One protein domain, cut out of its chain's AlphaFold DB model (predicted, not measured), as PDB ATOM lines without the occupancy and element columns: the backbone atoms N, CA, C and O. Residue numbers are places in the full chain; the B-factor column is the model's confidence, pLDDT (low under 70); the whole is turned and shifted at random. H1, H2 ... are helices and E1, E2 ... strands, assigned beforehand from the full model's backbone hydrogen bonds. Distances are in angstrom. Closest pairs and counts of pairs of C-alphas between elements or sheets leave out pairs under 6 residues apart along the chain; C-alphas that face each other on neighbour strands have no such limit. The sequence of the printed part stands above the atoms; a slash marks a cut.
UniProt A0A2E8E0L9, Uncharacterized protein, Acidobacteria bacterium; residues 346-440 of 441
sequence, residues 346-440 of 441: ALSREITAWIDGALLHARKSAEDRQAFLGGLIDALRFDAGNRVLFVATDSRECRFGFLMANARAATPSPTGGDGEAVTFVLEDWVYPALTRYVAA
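This is residues 346 to 440 of the 441 residues of an uncharacterized protein of Acidobacteria bacterium (UniProt A0A2E8E0L9). A small, twisted sheet of four strands lies at one end of the longest axis, with H3 slanting over one of its faces, and three more helices, H1, H2 and H4, gather at the other end. There H1 packs on H3, and H2 and H4 pack on each other, reaching the sheet with one end each. The printed part has 95 residues, with four named helices and four named strands in the order H1, H2, E1, E2, H3, E3, E4, H4; the antiparallel sheet has the order E1, E2, E4, E3, and the class is mixed, helices and strands. It is compact, with a radius of gyration of the C-alphas of 12.7 A, and spans 36 by 25 by 22 A.

H1, residues 346 to 359, touches H3, residues 395 to 406, with residues 354 to 359 alone; the closest C-alphas, of Ala 358 and Phe 400, are 5.0 A apart. The two run opposite ways at a tilt of 35.1 degrees, only just steep. H1 is about perpendicular, at 89 degrees, to H2, residues 366 to 378, and touches it at Ile 355 and Arg 369, closest C-alphas 6.7 A apart. H2 touches H4, residues 430 to 440, the closest C-alphas being those of Gln 370 and Val 438, 6.0 A; they run opposite ways at 37 degrees, only just a steep tilt. H1 and H4 only just touch, with 3 pairs of C-alphas within 8 A, the closest being Ser 348 and Tyr 437, 6.7 A. E1, residues 380 to 382, and E2, residues 388 to 392, form a hairpin, with N 381 and O 389 2.8 A apart, within hydrogen-bond range. E2 is also the antiparallel neighbour of E4, residues 422 to 426, with N 390 and O 424 at 2.8 A. E3, residues 410 to 413, and E4 form a second hairpin, with N 411 and O 425 at 2.8 A. The sheet is only just strongly twisted, its C-alphas lying up to 4.4 A off the best plane. H3 is on it at a height over the sheet of 8.2 A, over E4 and E3, slantwise to the strands at 42 degrees to E4 on the local plane; this is two layers, a helix on one face of a sheet. E2, H3 and E3 make a split strand-helix-strand unit, two strands running the same way with E4 between them, its crossover right-handed. H2 with residues 376 to 378 and H4 with residues 430 to 431 only graze the sheet. In H1, H2, H3 and H4 every O i to N i+4 pair is within hydrogen-bond range.

H1 begins at C-alpha 346 (32.430, -17.056, 11.883) and is 19.9 A long; H2 is 18.4 A, H3 16.5 A and H4 15.1 A. E1 is 7.0 A long, E2 12.8 A, E3 9.4 A and E4 12.8 A. H4 ends at C-alpha 440 (20.695, -9.777, 12.085).

The C-alphas farthest apart, of Ala 346 and Asp 418, are 38.2 A apart. The printed part has no cut and no long link. The mean pLDDT of the printed part is 80.1, with residues 360 to 364 and 414 to 421 under 70.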
ATOM      1  N   ALA A 346      31.929 -16.026  12.789       79.56
ATOM      2  CA  ALA A 346      32.430 -17.056  11.883       79.56
ATOM      3  C   ALA A 346      31.302 -17.646  11.022       79.56
ATOM      4  O   ALA A 346      31.412 -17.636   9.799       79.56
ATOM      5  N   LEU A 347      30.199 -18.062  11.652       82.44
ATOM      6  CA  LEU A 347      29.043 -18.624  10.957       82.44
ATOM      7  C   LEU A 347      28.347 -17.578  10.077       82.44
ATOM      8  O   LEU A 347      27.969 -17.871   8.948       82.44
ATOM      9  N   SER A 348      28.238 -16.337  10.561       82.56
ATOM     10  CA  SER A 348      27.703 -15.229   9.764       82.56
ATOM     11  C   SER A 348      28.539 -14.996   8.498       82.56
ATOM     12  O   SER A 348      27.989 -14.972   7.400       82.56
ATOM     13  N   ARG A 349      29.876 -14.941   8.614       83.62
ATOM     14  CA  ARG A 349      30.772 -14.820   7.448       83.62
ATOM     15  C   ARG A 349      30.651 -15.991   6.480       83.62
ATOM     16  O   ARG A 349      30.754 -15.785   5.274       83.62
ATOM     17  N   GLU A 350      30.453 -17.199   6.992       84.94
ATOM     18  CA  GLU A 350      30.301 -18.395   6.170       84.94
ATOM     19  C   GLU A 350      28.995 -18.360   5.363       84.94
ATOM     20  O   GLU A 350      29.022 -18.539   4.145       84.94
ATOM     21  N   ILE A 351      27.879 -17.985   5.999       86.50
ATOM     22  CA  ILE A 351      26.599 -17.759   5.315       86.50
ATOM     23  C   ILE A 351      26.731 -16.632   4.277       86.50
ATOM     24  O   ILE A 351      26.284 -16.793   3.141       86.50
ATOM     25  N   THR A 352      27.406 -15.520   4.604       85.81
ATOM     26  CA  THR A 352      27.688 -14.452   3.626       85.81
ATOM     27  C   THR A 352      28.491 -14.977   2.436       85.81
ATOM     28  O   THR A 352      28.197 -14.612   1.299       85.81
ATOM     29  N   ALA A 353      29.479 -15.847   2.667       85.31
ATOM     30  CA  ALA A 353      30.287 -16.438   1.604       85.31
ATOM     31  C   ALA A 353      29.460 -17.363   0.698       85.31
ATOM     32  O   ALA A 353      29.643 -17.336  -0.521       85.31
ATOM     33  N   TRP A 354      28.518 -18.132   1.255       90.44
ATOM     34  CA  TRP A 354      27.594 -18.944   0.457       90.44
ATOM     35  C   TRP A 354      26.684 -18.075  -0.416       90.44
ATOM     36  O   TRP A 354      26.524 -18.356  -1.603       90.44
ATOM     37  N   ILE A 355      26.131 -16.993   0.143       86.50
ATOM     38  CA  ILE A 355      25.265 -16.053  -0.588       86.50
ATOM     39  C   ILE A 355      26.051 -15.343  -1.696       86.50
ATOM     40  O   ILE A 355      25.617 -15.311  -2.846       86.50
ATOM     41  N   ASP A 356      27.234 -14.817  -1.385       85.19
ATOM     42  CA  ASP A 356      28.079 -14.129  -2.365       85.19
ATOM     43  C   ASP A 356      28.536 -15.073  -3.487       85.19
ATOM     44  O   ASP A 356      28.585 -14.674  -4.654       85.19
ATOM     45  N   GLY A 357      28.836 -16.331  -3.149       84.31
ATOM     46  CA  GLY A 357      29.165 -17.378  -4.113       84.31
ATOM     47  C   GLY A 357      27.976 -17.801  -4.983       84.31
ATOM     48  O   GLY A 357      28.167 -18.173  -6.139       84.31
ATOM     49  N   ALA A 358      26.747 -17.704  -4.475       85.75
ATOM     50  CA  ALA A 358      25.534 -17.953  -5.253       85.75
ATOM     51  C   ALA A 358      25.187 -16.779  -6.187       85.75
ATOM     52  O   ALA A 358      24.719 -16.991  -7.309       85.75
ATOM     53  N   LEU A 359      25.451 -15.543  -5.747       83.81
ATOM     54  CA  LEU A 359      25.037 -14.322  -6.438       83.81
ATOM     55  C   LEU A 359      26.033 -13.775  -7.471       83.81
ATOM     56  O   LEU A 359      25.625 -12.853  -8.166       83.81
ATOM     57  N   LEU A 360      27.259 -14.322  -7.584       67.38
ATOM     58  CA  LEU A 360      28.377 -14.126  -8.557       67.38
ATOM     59  C   LEU A 360      28.500 -12.808  -9.372       67.38
ATOM     60  O   LEU A 360      29.614 -12.303  -9.517       67.38
ATOM     61  N   HIS A 361      27.418 -12.242  -9.910       58.34
ATOM     62  CA  HIS A 361      27.359 -11.041 -10.754       58.34
ATOM     63  C   HIS A 361      26.322  -9.970 -10.330       58.34
ATOM     64  O   HIS A 361      26.195  -8.961 -11.021       58.34
ATOM     65  N   ALA A 362      25.587 -10.138  -9.224       56.66
ATOM     66  CA  ALA A 362      24.662  -9.117  -8.710       56.66
ATOM     67  C   ALA A 362      25.401  -8.004  -7.931       56.66
ATOM     68  O   ALA A 362      26.470  -8.240  -7.356       56.66
ATOM     69  N   ARG A 363      24.840  -6.782  -7.883       55.09
ATOM     70  CA  ARG A 363      25.324  -5.750  -6.946       55.09
ATOM     71  C   ARG A 363      25.216  -6.324  -5.529       55.09
ATOM     72  O   ARG A 363      24.188  -6.856  -5.144       55.09
ATOM     73  N   LYS A 364      26.309  -6.257  -4.771       66.31
ATOM     74  CA  LYS A 364      26.428  -6.861  -3.436       66.31
ATOM     75  C   LYS A 364      25.881  -5.920  -2.358       66.31
ATOM     76  O   LYS A 364      26.611  -5.571  -1.431       66.31
ATOM     77  N   SER A 365      24.655  -5.422  -2.525       76.25
ATOM     78  CA  SER A 365      24.015  -4.639  -1.466       76.25
ATOM     79  C   SER A 365      23.529  -5.570  -0.346       76.25
ATOM     80  O   SER A 365      23.298  -6.761  -0.570       76.25
ATOM     81  N   ALA A 366      23.415  -5.054   0.880       75.12
ATOM     82  CA  ALA A 366      22.853  -5.821   1.993       75.12
ATOM     83  C   ALA A 366      21.393  -6.228   1.712       75.12
ATOM     84  O   ALA A 366      21.011  -7.363   1.992       75.12
ATOM     85  N   GLU A 367      20.635  -5.344   1.056       79.56
ATOM     86  CA  GLU A 367      19.244  -5.566   0.648       79.56
ATOM     87  C   GLU A 367      19.114  -6.728  -0.349       79.56
ATOM     88  O   GLU A 367      18.260  -7.594  -0.175       79.56
ATOM     89  N   ASP A 368      20.006  -6.829  -1.343       79.75
ATOM     90  CA  ASP A 368      19.979  -7.922  -2.329       79.75
ATOM     91  C   ASP A 368      20.266  -9.291  -1.685       79.75
ATOM     92  O   ASP A 368      19.665 -10.305  -2.051       79.75
ATOM     93  N   ARG A 369      21.171  -9.331  -0.693       82.75
ATOM     94  CA  ARG A 369      21.486 -10.557   0.064       82.75
ATOM     95  C   ARG A 369      20.308 -11.002   0.927       82.75
ATOM     96  O   ARG A 369      20.026 -12.198   0.988       82.75
ATOM     97  N   GLN A 370      19.625 -10.056   1.572       81.75
ATOM     98  CA  GLN A 370      18.425 -10.327   2.364       81.75
ATOM     99  C   GLN A 370      17.257 -10.774   1.492       81.75
ATOM    100  O   GLN A 370      16.600 -11.752   1.832       81.75
ATOM    101  N   ALA A 371      17.027 -10.118   0.353       83.88
ATOM    102  CA  ALA A 371      15.968 -10.491  -0.577       83.88
ATOM    103  C   ALA A 371      16.186 -11.902  -1.143       83.88
ATOM    104  O   ALA A 371      15.248 -12.697  -1.200       83.88
ATOM    105  N   PHE A 372      17.431 -12.244  -1.500       86.44
ATOM    106  CA  PHE A 372      17.782 -13.593  -1.947       86.44
ATOM    107  C   PHE A 372      17.552 -14.637  -0.849       86.44
ATOM    108  O   PHE A 372      16.908 -15.655  -1.100       86.44
ATOM    109  N   LEU A 373      18.041 -14.393   0.372       86.25
ATOM    110  CA  LEU A 373      17.901 -15.365   1.455       86.25
ATOM    111  C   LEU A 373      16.456 -15.473   1.969       86.25
ATOM    112  O   LEU A 373      16.027 -16.568   2.321       86.25
ATOM    113  N   GLY A 374      15.695 -14.377   1.963       84.38
ATOM    114  CA  GLY A 374      14.267 -14.365   2.283       84.38
ATOM    115  C   GLY A 374      13.465 -15.234   1.317       84.38
ATOM    116  O   GLY A 374      12.763 -16.138   1.759       84.38
ATOM    117  N   GLY A 375      13.672 -15.059   0.005       83.44
ATOM    118  CA  GLY A 375      13.052 -15.926  -1.004       83.44
ATOM    119  C   GLY A 375      13.454 -17.399  -0.862       83.44
ATOM    120  O   GLY A 375      12.632 -18.286  -1.072       83.44
ATOM    121  N   LEU A 376      14.695 -17.666  -0.440       86.00
ATOM    122  CA  LEU A 376      15.180 -19.026  -0.208       86.00
ATOM    123  C   LEU A 376      14.502 -19.682   0.997       86.00
ATOM    124  O   LEU A 376      14.101 -20.839   0.905       86.00
ATOM    125  N   ILE A 377      14.359 -18.952   2.107       85.50
ATOM    126  CA  ILE A 377      13.669 -19.430   3.313       85.50
ATOM    127  C   ILE A 377      12.201 -19.739   3.003       85.50
ATOM    128  O   ILE A 377      11.715 -20.789   3.420       85.50
ATOM    129  N   ASP A 378      11.532 -18.891   2.219       81.19
ATOM    130  CA  ASP A 378      10.144 -19.110   1.790       81.19
ATOM    131  C   ASP A 378       9.990 -20.355   0.893       81.19
ATOM    132  O   ASP A 378       8.930 -20.984   0.865       81.19
ATOM    133  N   ALA A 379      11.050 -20.743   0.176       79.50
ATOM    134  CA  ALA A 379      11.078 -21.929  -0.677       79.50
ATOM    135  C   ALA A 379      11.386 -23.241   0.078       79.50
ATOM    136  O   ALA A 379      11.293 -24.324  -0.513       79.50
ATOM    137  N   LEU A 380      11.738 -23.180   1.369       85.88
ATOM    138  CA  LEU A 380      12.017 -24.371   2.175       85.88
ATOM    139  C   LEU A 380      10.736 -25.157   2.472       85.88
ATOM    140  O   LEU A 380       9.699 -24.613   2.844       85.88
ATOM    141  N   ARG A 381      10.817 -26.480   2.334       83.88
ATOM    142  CA  ARG A 381       9.722 -27.419   2.604       83.88
ATOM    143  C   ARG A 381      10.100 -28.361   3.733       83.88
ATOM    144  O   ARG A 381      11.274 -28.597   3.974       83.88
ATOM    145  N   PHE A 382       9.110 -28.945   4.391       81.88
ATOM    146  CA  PHE A 382       9.339 -29.972   5.404       81.88
ATOM    147  C   PHE A 382       8.873 -31.327   4.869       81.88
ATOM    148  O   PHE A 382       7.757 -31.450   4.365       81.88
ATOM    149  N   ASP A 383       9.741 -32.333   4.953       78.31
ATOM    150  CA  ASP A 383       9.385 -33.734   4.694       78.31
ATOM    151  C   ASP A 383       8.499 -34.285   5.832       78.31
ATOM    152  O   ASP A 383       8.495 -33.752   6.943       78.31
ATOM    153  N   ALA A 384       7.821 -35.413   5.608       71.00
ATOM    154  CA  ALA A 384       7.046 -36.143   6.617       71.00
ATOM    155  C   ALA A 384       7.870 -36.516   7.869       71.00
ATOM    156  O   ALA A 384       7.309 -36.714   8.944       71.00
ATOM    157  N   GLY A 385       9.201 -36.580   7.746       72.44
ATOM    158  CA  GLY A 385      10.144 -36.758   8.854       72.44
ATOM    159  C   GLY A 385      10.590 -35.467   9.558       72.44
ATOM    160  O   GLY A 385      11.591 -35.506  10.266       72.44
ATOM    161  N   ASN A 386       9.915 -34.333   9.334       74.56
ATOM    162  CA  ASN A 386      10.248 -33.002   9.868       74.56
ATOM    163  C   ASN A 386      11.649 -32.481   9.485       74.56
ATOM    164  O   ASN A 386      12.211 -31.621  10.160       74.56
ATOM    165  N   ARG A 387      12.220 -33.002   8.393       80.69
ATOM    166  CA  ARG A 387      13.498 -32.541   7.838       80.69
ATOM    167  C   ARG A 387      13.263 -31.383   6.884       80.69
ATOM    168  O   ARG A 387      12.323 -31.434   6.088       80.69
ATOM    169  N   VAL A 388      14.139 -30.385   6.935       84.25
ATOM    170  CA  VAL A 388      14.069 -29.224   6.045       84.25
ATOM    171  C   VAL A 388      14.653 -29.596   4.685       84.25
ATOM    172  O   VAL A 388      15.810 -29.997   4.565       84.25
ATOM    173  N   LEU A 389      13.832 -29.467   3.655       87.12
ATOM    174  CA  LEU A 389      14.165 -29.679   2.260       87.12
ATOM    175  C   LEU A 389      14.268 -28.331   1.559       87.12
ATOM    176  O   LEU A 389      13.349 -27.516   1.602       87.12
ATOM    177  N   PHE A 390      15.369 -28.133   0.858       87.25
ATOM    178  CA  PHE A 390      15.572 -27.023  -0.050       87.25
ATOM    179  C   PHE A 390      15.494 -27.538  -1.486       87.25
ATOM    180  O   PHE A 390      16.343 -28.316  -1.914       87.25
ATOM    181  N   VAL A 391      14.460 -27.134  -2.222       85.88
ATOM    182  CA  VAL A 391      14.290 -27.494  -3.634       85.88
ATOM    183  C   VAL A 391      14.761 -26.315  -4.469       85.88
ATOM    184  O   VAL A 391      14.087 -25.291  -4.510       85.88
ATOM    185  N   ALA A 392      15.919 -26.449  -5.108       83.75
ATOM    186  CA  ALA A 392      16.475 -25.384  -5.922       83.75
ATOM    187  C   ALA A 392      15.750 -25.300  -7.273       83.75
ATOM    188  O   ALA A 392      15.738 -26.264  -8.041       83.75
ATOM    189  N   THR A 393      15.168 -24.138  -7.556       81.62
ATOM    190  CA  THR A 393      14.358 -23.855  -8.749       81.62
ATOM    191  C   THR A 393      15.114 -23.074  -9.821       81.62
ATOM    192  O   THR A 393      14.747 -23.124 -10.993       81.62
ATOM    193  N   ASP A 394      16.194 -22.383  -9.445       84.00
ATOM    194  CA  ASP A 394      17.047 -21.642 -10.370       84.00
ATOM    195  C   ASP A 394      18.549 -21.948 -10.189       84.00
ATOM    196  O   ASP A 394      18.993 -22.658  -9.280       84.00
ATOM    197  N   SER A 395      19.374 -21.405 -11.091       83.75
ATOM    198  CA  SER A 395      20.827 -21.629 -11.076       83.75
ATOM    199  C   SER A 395      21.556 -20.996  -9.880       83.75
ATOM    200  O   SER A 395      22.685 -21.391  -9.579       83.75
ATOM    201  N   ARG A 396      20.983 -19.982  -9.223       87.50
ATOM    202  CA  ARG A 396      21.569 -19.325  -8.040       87.50
ATOM    203  C   ARG A 396      21.287 -20.167  -6.802       87.50
ATOM    204  O   ARG A 396      22.208 -20.459  -6.045       87.50
ATOM    205  N   GLU A 397      20.054 -20.634  -6.667       88.19
ATOM    206  CA  GLU A 397      19.607 -21.572  -5.642       88.19
ATOM    207  C   GLU A 397      20.386 -22.890  -5.707       88.19
ATOM    208  O   GLU A 397      20.904 -23.345  -4.688       88.19
ATOM    209  N   CYS A 398      20.590 -23.453  -6.904       85.88
ATOM    210  CA  CYS A 398      21.409 -24.659  -7.063       85.88
ATOM    211  C   CYS A 398      22.844 -24.437  -6.566       85.88
ATOM    212  O   CYS A 398      23.387 -25.263  -5.833       85.88
ATOM    213  N   ARG A 399      23.465 -23.304  -6.929       86.38
ATOM    214  CA  ARG A 399      24.820 -22.948  -6.474       86.38
ATOM    215  C   ARG A 399      24.882 -22.798  -4.958       86.38
ATOM    216  O   ARG A 399      25.806 -23.325  -4.346       86.38
ATOM    217  N   PHE A 400      23.894 -22.139  -4.356       89.31
ATOM    218  CA  PHE A 400      23.792 -22.012  -2.905       89.31
ATOM    219  C   PHE A 400      23.686 -23.383  -2.220       89.31
ATOM    220  O   PHE A 400      24.442 -23.665  -1.292       89.31
ATOM    221  N   GLY A 401      22.827 -24.271  -2.730       87.44
ATOM    222  CA  GLY A 401      22.676 -25.641  -2.232       87.44
ATOM    223  C   GLY A 401      23.973 -26.450  -2.290       87.44
ATOM    224  O   GLY A 401      24.337 -27.107  -1.316       87.44
ATOM    225  N   PHE A 402      24.733 -26.346  -3.385       86.12
ATOM    226  CA  PHE A 402      26.037 -27.005  -3.499       86.12
ATOM    227  C   PHE A 402      27.113 -26.393  -2.595       86.12
ATOM    228  O   PHE A 402      27.951 -27.129  -2.075       86.12
ATOM    229  N   LEU A 403      27.099 -25.075  -2.366       87.00
ATOM    230  CA  LEU A 403      28.007 -24.431  -1.410       87.00
ATOM    231  C   LEU A 403      27.721 -24.894   0.022       87.00
ATOM    232  O   LEU A 403      28.656 -25.257   0.735       87.00
ATOM    233  N   MET A 404      26.443 -24.993   0.405       89.00
ATOM    234  CA  MET A 404      26.042 -25.606   1.675       89.00
ATOM    235  C   MET A 404      26.452 -27.079   1.750       89.00
ATOM    236  O   MET A 404      26.951 -27.525   2.780       89.00
ATOM    237  N   ALA A 405      26.294 -27.841   0.666       85.00
ATOM    238  CA  ALA A 405      26.693 -29.245   0.642       85.00
ATOM    239  C   ALA A 405      28.207 -29.436   0.804       85.00
ATOM    240  O   ALA A 405      28.647 -30.289   1.577       85.00
ATOM    241  N   ASN A 406      29.013 -28.585   0.164       83.94
ATOM    242  CA  ASN A 406      30.463 -28.560   0.356       83.94
ATOM    243  C   ASN A 406      30.846 -28.219   1.803       83.94
ATOM    244  O   ASN A 406      31.795 -28.793   2.337       83.94
ATOM    245  N   ALA A 407      30.083 -27.337   2.453       80.94
ATOM    246  CA  ALA A 407      30.240 -27.000   3.865       80.94
ATOM    247  C   ALA A 407      29.629 -28.040   4.828       80.94
ATOM    248  O   ALA A 407      29.676 -27.856   6.040       80.94
ATOM    249  N   ARG A 408      29.069 -29.148   4.312       82.56
ATOM    250  CA  ARG A 408      28.346 -30.174   5.090       82.56
ATOM    251  C   ARG A 408      27.146 -29.625   5.875       82.56
ATOM    252  O   ARG A 408      26.758 -30.193   6.890       82.56
ATOM    253  N   ALA A 409      26.570 -28.527   5.398       83.62
ATOM    254  CA  ALA A 409      25.326 -27.939   5.885       83.62
ATOM    255  C   ALA A 409      24.094 -28.536   5.166       83.62
ATOM    256  O   ALA A 409      22.967 -28.426   5.641       83.62
ATOM    257  N   ALA A 410      24.288 -29.199   4.024       87.31
ATOM    258  CA  ALA A 410      23.218 -29.876   3.302       87.31
ATOM    259  C   ALA A 410      23.706 -31.161   2.619       87.31
ATOM    260  O   ALA A 410      24.890 -31.311   2.328       87.31
ATOM    261  N   THR A 411      22.792 -32.074   2.304       86.50
ATOM    262  CA  THR A 411      23.077 -33.271   1.502       86.50
ATOM    263  C   THR A 411      22.213 -33.261   0.239       86.50
ATOM    264  O   THR A 411      20.989 -33.177   0.361       86.50
ATOM    265  N   PRO A 412      22.788 -33.346  -0.976       83.81
ATOM    266  CA  PRO A 412      21.993 -33.440  -2.197       83.81
ATOM    267  C   PRO A 412      21.241 -34.778  -2.230       83.81
ATOM    268  O   PRO A 412      21.842 -35.838  -2.051       83.81
ATOM    269  N   SER A 413      19.928 -34.736  -2.459       78.31
ATOM    270  CA  SER A 413      19.084 -35.924  -2.608       78.31
ATOM    271  C   SER A 413      18.730 -36.145  -4.083       78.31
ATOM    272  O   SER A 413      18.231 -35.223  -4.728       78.31
ATOM    273  N   PRO A 414      18.916 -37.363  -4.627       59.44
ATOM    274  CA  PRO A 414      18.564 -37.683  -6.012       59.44
ATOM    275  C   PRO A 414      17.052 -37.863  -6.237       59.44
ATOM    276  O   PRO A 414      16.619 -38.101  -7.361       59.44
ATOM    277  N   THR A 415      16.227 -37.775  -5.191       56.72
ATOM    278  CA  THR A 415      14.770 -37.949  -5.274       56.72
ATOM    279  C   THR A 415      14.074 -36.649  -5.685       56.72
ATOM    280  O   THR A 415      13.395 -36.025  -4.873       56.72
ATOM    281  N   GLY A 416      14.250 -36.238  -6.937       50.53
ATOM    282  CA  GLY A 416      13.386 -35.262  -7.603       50.53
ATOM    283  C   GLY A 416      12.636 -35.968  -8.725       50.53
ATOM    284  O   GLY A 416      13.234 -36.286  -9.749       50.53
ATOM    285  N   GLY A 417      11.358 -36.286  -8.510       46.53
ATOM    286  CA  GLY A 417      10.485 -36.766  -9.581       46.53
ATOM    287  C   GLY A 417      10.330 -35.687 -10.654       46.53
ATOM    288  O   GLY A 417      10.125 -34.530 -10.308       46.53
ATOM    289  N   ASP A 418      10.473 -36.094 -11.916       49.09
ATOM    290  CA  ASP A 418      10.178 -35.362 -13.154       49.09
ATOM    291  C   ASP A 418      10.367 -33.830 -13.131       49.09
ATOM    292  O   ASP A 418       9.429 -33.066 -12.912       49.09
ATOM    293  N   GLY A 419      11.583 -33.390 -13.490       52.62
ATOM    294  CA  GLY A 419      11.847 -32.052 -14.040       52.62
ATOM    295  C   GLY A 419      12.836 -31.188 -13.246       52.62
ATOM    296  O   GLY A 419      12.454 -30.560 -12.270       52.62
ATOM    297  N   GLU A 420      14.090 -31.137 -13.721       56.31
ATOM    298  CA  GLU A 420      15.166 -30.129 -13.523       56.31
ATOM    299  C   GLU A 420      15.552 -29.593 -12.118       56.31
ATOM    300  O   GLU A 420      16.629 -29.007 -12.000       56.31
ATOM    301  N   ALA A 421      14.787 -29.811 -11.046       67.06
ATOM    302  CA  ALA A 421      15.074 -29.233  -9.728       67.06
ATOM    303  C   ALA A 421      15.934 -30.150  -8.834       67.06
ATOM    304  O   ALA A 421      15.572 -31.294  -8.543       67.06
ATOM    305  N   VAL A 422      17.066 -29.636  -8.335       79.38
ATOM    306  CA  VAL A 422      17.943 -30.350  -7.387       79.38
ATOM    307  C   VAL A 422      17.442 -30.123  -5.962       79.38
ATOM    308  O   VAL A 422      17.315 -28.984  -5.515       79.38
ATOM    309  N   THR A 423      17.177 -31.208  -5.231       84.88
ATOM    310  CA  THR A 423      16.730 -31.135  -3.833       84.88
ATOM    311  C   THR A 423      17.898 -31.360  -2.876       84.88
ATOM    312  O   THR A 423      18.681 -32.291  -3.043       84.88
ATOM    313  N   PHE A 424      17.987 -30.539  -1.837       87.44
ATOM    314  CA  PHE A 424      18.976 -30.619  -0.769       87.44
ATOM    315  C   PHE A 424      18.269 -30.838   0.570       87.44
ATOM    316  O   PHE A 424      17.325 -30.129   0.905       87.44
ATOM    317  N   VAL A 425      18.723 -31.813   1.351       88.44
ATOM    318  CA  VAL A 425      18.279 -32.024   2.736       88.44
ATOM    319  C   VAL A 425      19.200 -31.214   3.638       88.44
ATOM    320  O   VAL A 425      20.405 -31.460   3.633       88.44
ATOM    321  N   LEU A 426      18.667 -30.234   4.364       87.50
ATOM    322  CA  LEU A 426      19.462 -29.392   5.259       87.50
ATOM    323  C   LEU A 426      19.691 -30.087   6.605       87.50
ATOM    324  O   LEU A 426      18.827 -30.818   7.090       87.50
ATOM    325  N   GLU A 427      20.836 -29.810   7.225       86.06
ATOM    326  CA  GLU A 427      21.083 -30.161   8.624       86.06
ATOM    327  C   GLU A 427      20.207 -29.309   9.564       86.06
ATOM    328  O   GLU A 427      19.914 -28.144   9.281       86.06
ATOM    329  N   ASP A 428      19.833 -29.863  10.722       81.62
ATOM    330  CA  ASP A 428      18.846 -29.271  11.645       81.62
ATOM    331  C   ASP A 428      19.200 -27.850  12.125       81.62
ATOM    332  O   ASP A 428      18.324 -27.054  12.470       81.62
ATOM    333  N   TRP A 429      20.489 -27.505  12.147       83.81
ATOM    334  CA  TRP A 429      20.976 -26.200  12.599       83.81
ATOM    335  C   TRP A 429      20.926 -25.112  11.522       83.81
ATOM    336  O   TRP A 429      20.961 -23.922  11.850       83.81
ATOM    337  N   VAL A 430      20.827 -25.485  10.245       86.62
ATOM    338  CA  VAL A 430      20.958 -24.548   9.121       86.62
ATOM    339  C   VAL A 430      19.758 -23.627   9.036       86.62
ATOM    340  O   VAL A 430      19.928 -22.418   8.926       86.62
ATOM    341  N   TYR A 431      18.543 -24.157   9.161       85.06
ATOM    342  CA  TYR A 431      17.333 -23.336   9.123       85.06
ATOM    343  C   TYR A 431      17.299 -22.260  10.238       85.06
ATOM    344  O   TYR A 431      17.121 -21.076   9.925       85.06
ATOM    345  N   PRO A 432      17.570 -22.591  11.520       84.69
ATOM    346  CA  PRO A 432      17.763 -21.588  12.571       84.69
ATOM    347  C   PRO A 432      18.889 -20.582  12.286       84.69
ATOM    348  O   PRO A 432      18.782 -19.416  12.663       84.69
ATOM    349  N   ALA A 433      19.978 -21.003  11.637       85.62
ATOM    350  CA  ALA A 433      21.090 -20.114  11.310       85.62
ATOM    351  C   ALA A 433      20.734 -19.127  10.184       85.62
ATOM    352  O   ALA A 433      20.993 -17.932  10.315       85.62
ATOM    353  N   LEU A 434      20.086 -19.588   9.111       86.69
ATOM    354  CA  LEU A 434      19.653 -18.724   8.008       86.69
ATOM    355  C   LEU A 434      18.604 -17.704   8.472       86.69
ATOM    356  O   LEU A 434      18.705 -16.525   8.145       86.69
ATOM    357  N   THR A 435      17.644 -18.124   9.301       84.19
ATOM    358  CA  THR A 435      16.626 -17.218   9.867       84.19
ATOM    359  C   THR A 435      17.236 -16.160  10.789       84.19
ATOM    360  O   THR A 435      16.878 -14.986  10.699       84.19
ATOM    361  N   ARG A 436      18.217 -16.530  11.624       84.00
ATOM    362  CA  ARG A 436      18.983 -15.562  12.430       84.00
ATOM    363  C   ARG A 436      19.821 -14.613  11.579       84.00
ATOM    364  O   ARG A 436      19.945 -13.451  11.948       84.00
ATOM    365  N   TYR A 437      20.369 -15.076  10.457       84.62
ATOM    366  CA  TYR A 437      21.126 -14.229   9.534       84.62
ATOM    367  C   TYR A 437      20.242 -13.153   8.901       84.62
ATOM    368  O   TYR A 437      20.632 -11.990   8.887       84.62
ATOM    369  N   VAL A 438      19.033 -13.516   8.452       83.75
ATOM    370  CA  VAL A 438      18.053 -12.538   7.947       83.75
ATOM    371  C   VAL A 438      17.647 -11.539   9.031       83.75
ATOM    372  O   VAL A 438      17.493 -10.366   8.731       83.75
ATOM    373  N   ALA A 439      17.503 -11.982  10.283       80.31
ATOM    374  CA  ALA A 439      17.124 -11.106  11.392       80.31
ATOM    375  C   ALA A 439      18.255 -10.187  11.900       80.31
ATOM    376  O   ALA A 439      17.974  -9.249  12.644       80.31
ATOM    377  N   ALA A 440      19.518 -10.491  11.580       78.12
ATOM    378  CA  ALA A 440      20.695  -9.777  12.085       78.12
ATOM    379  C   ALA A 440      21.292  -8.764  11.095       78.12
ATOM    380  O   ALA A 440      22.006  -7.858  11.529       78.12
TER     381      ALA A 440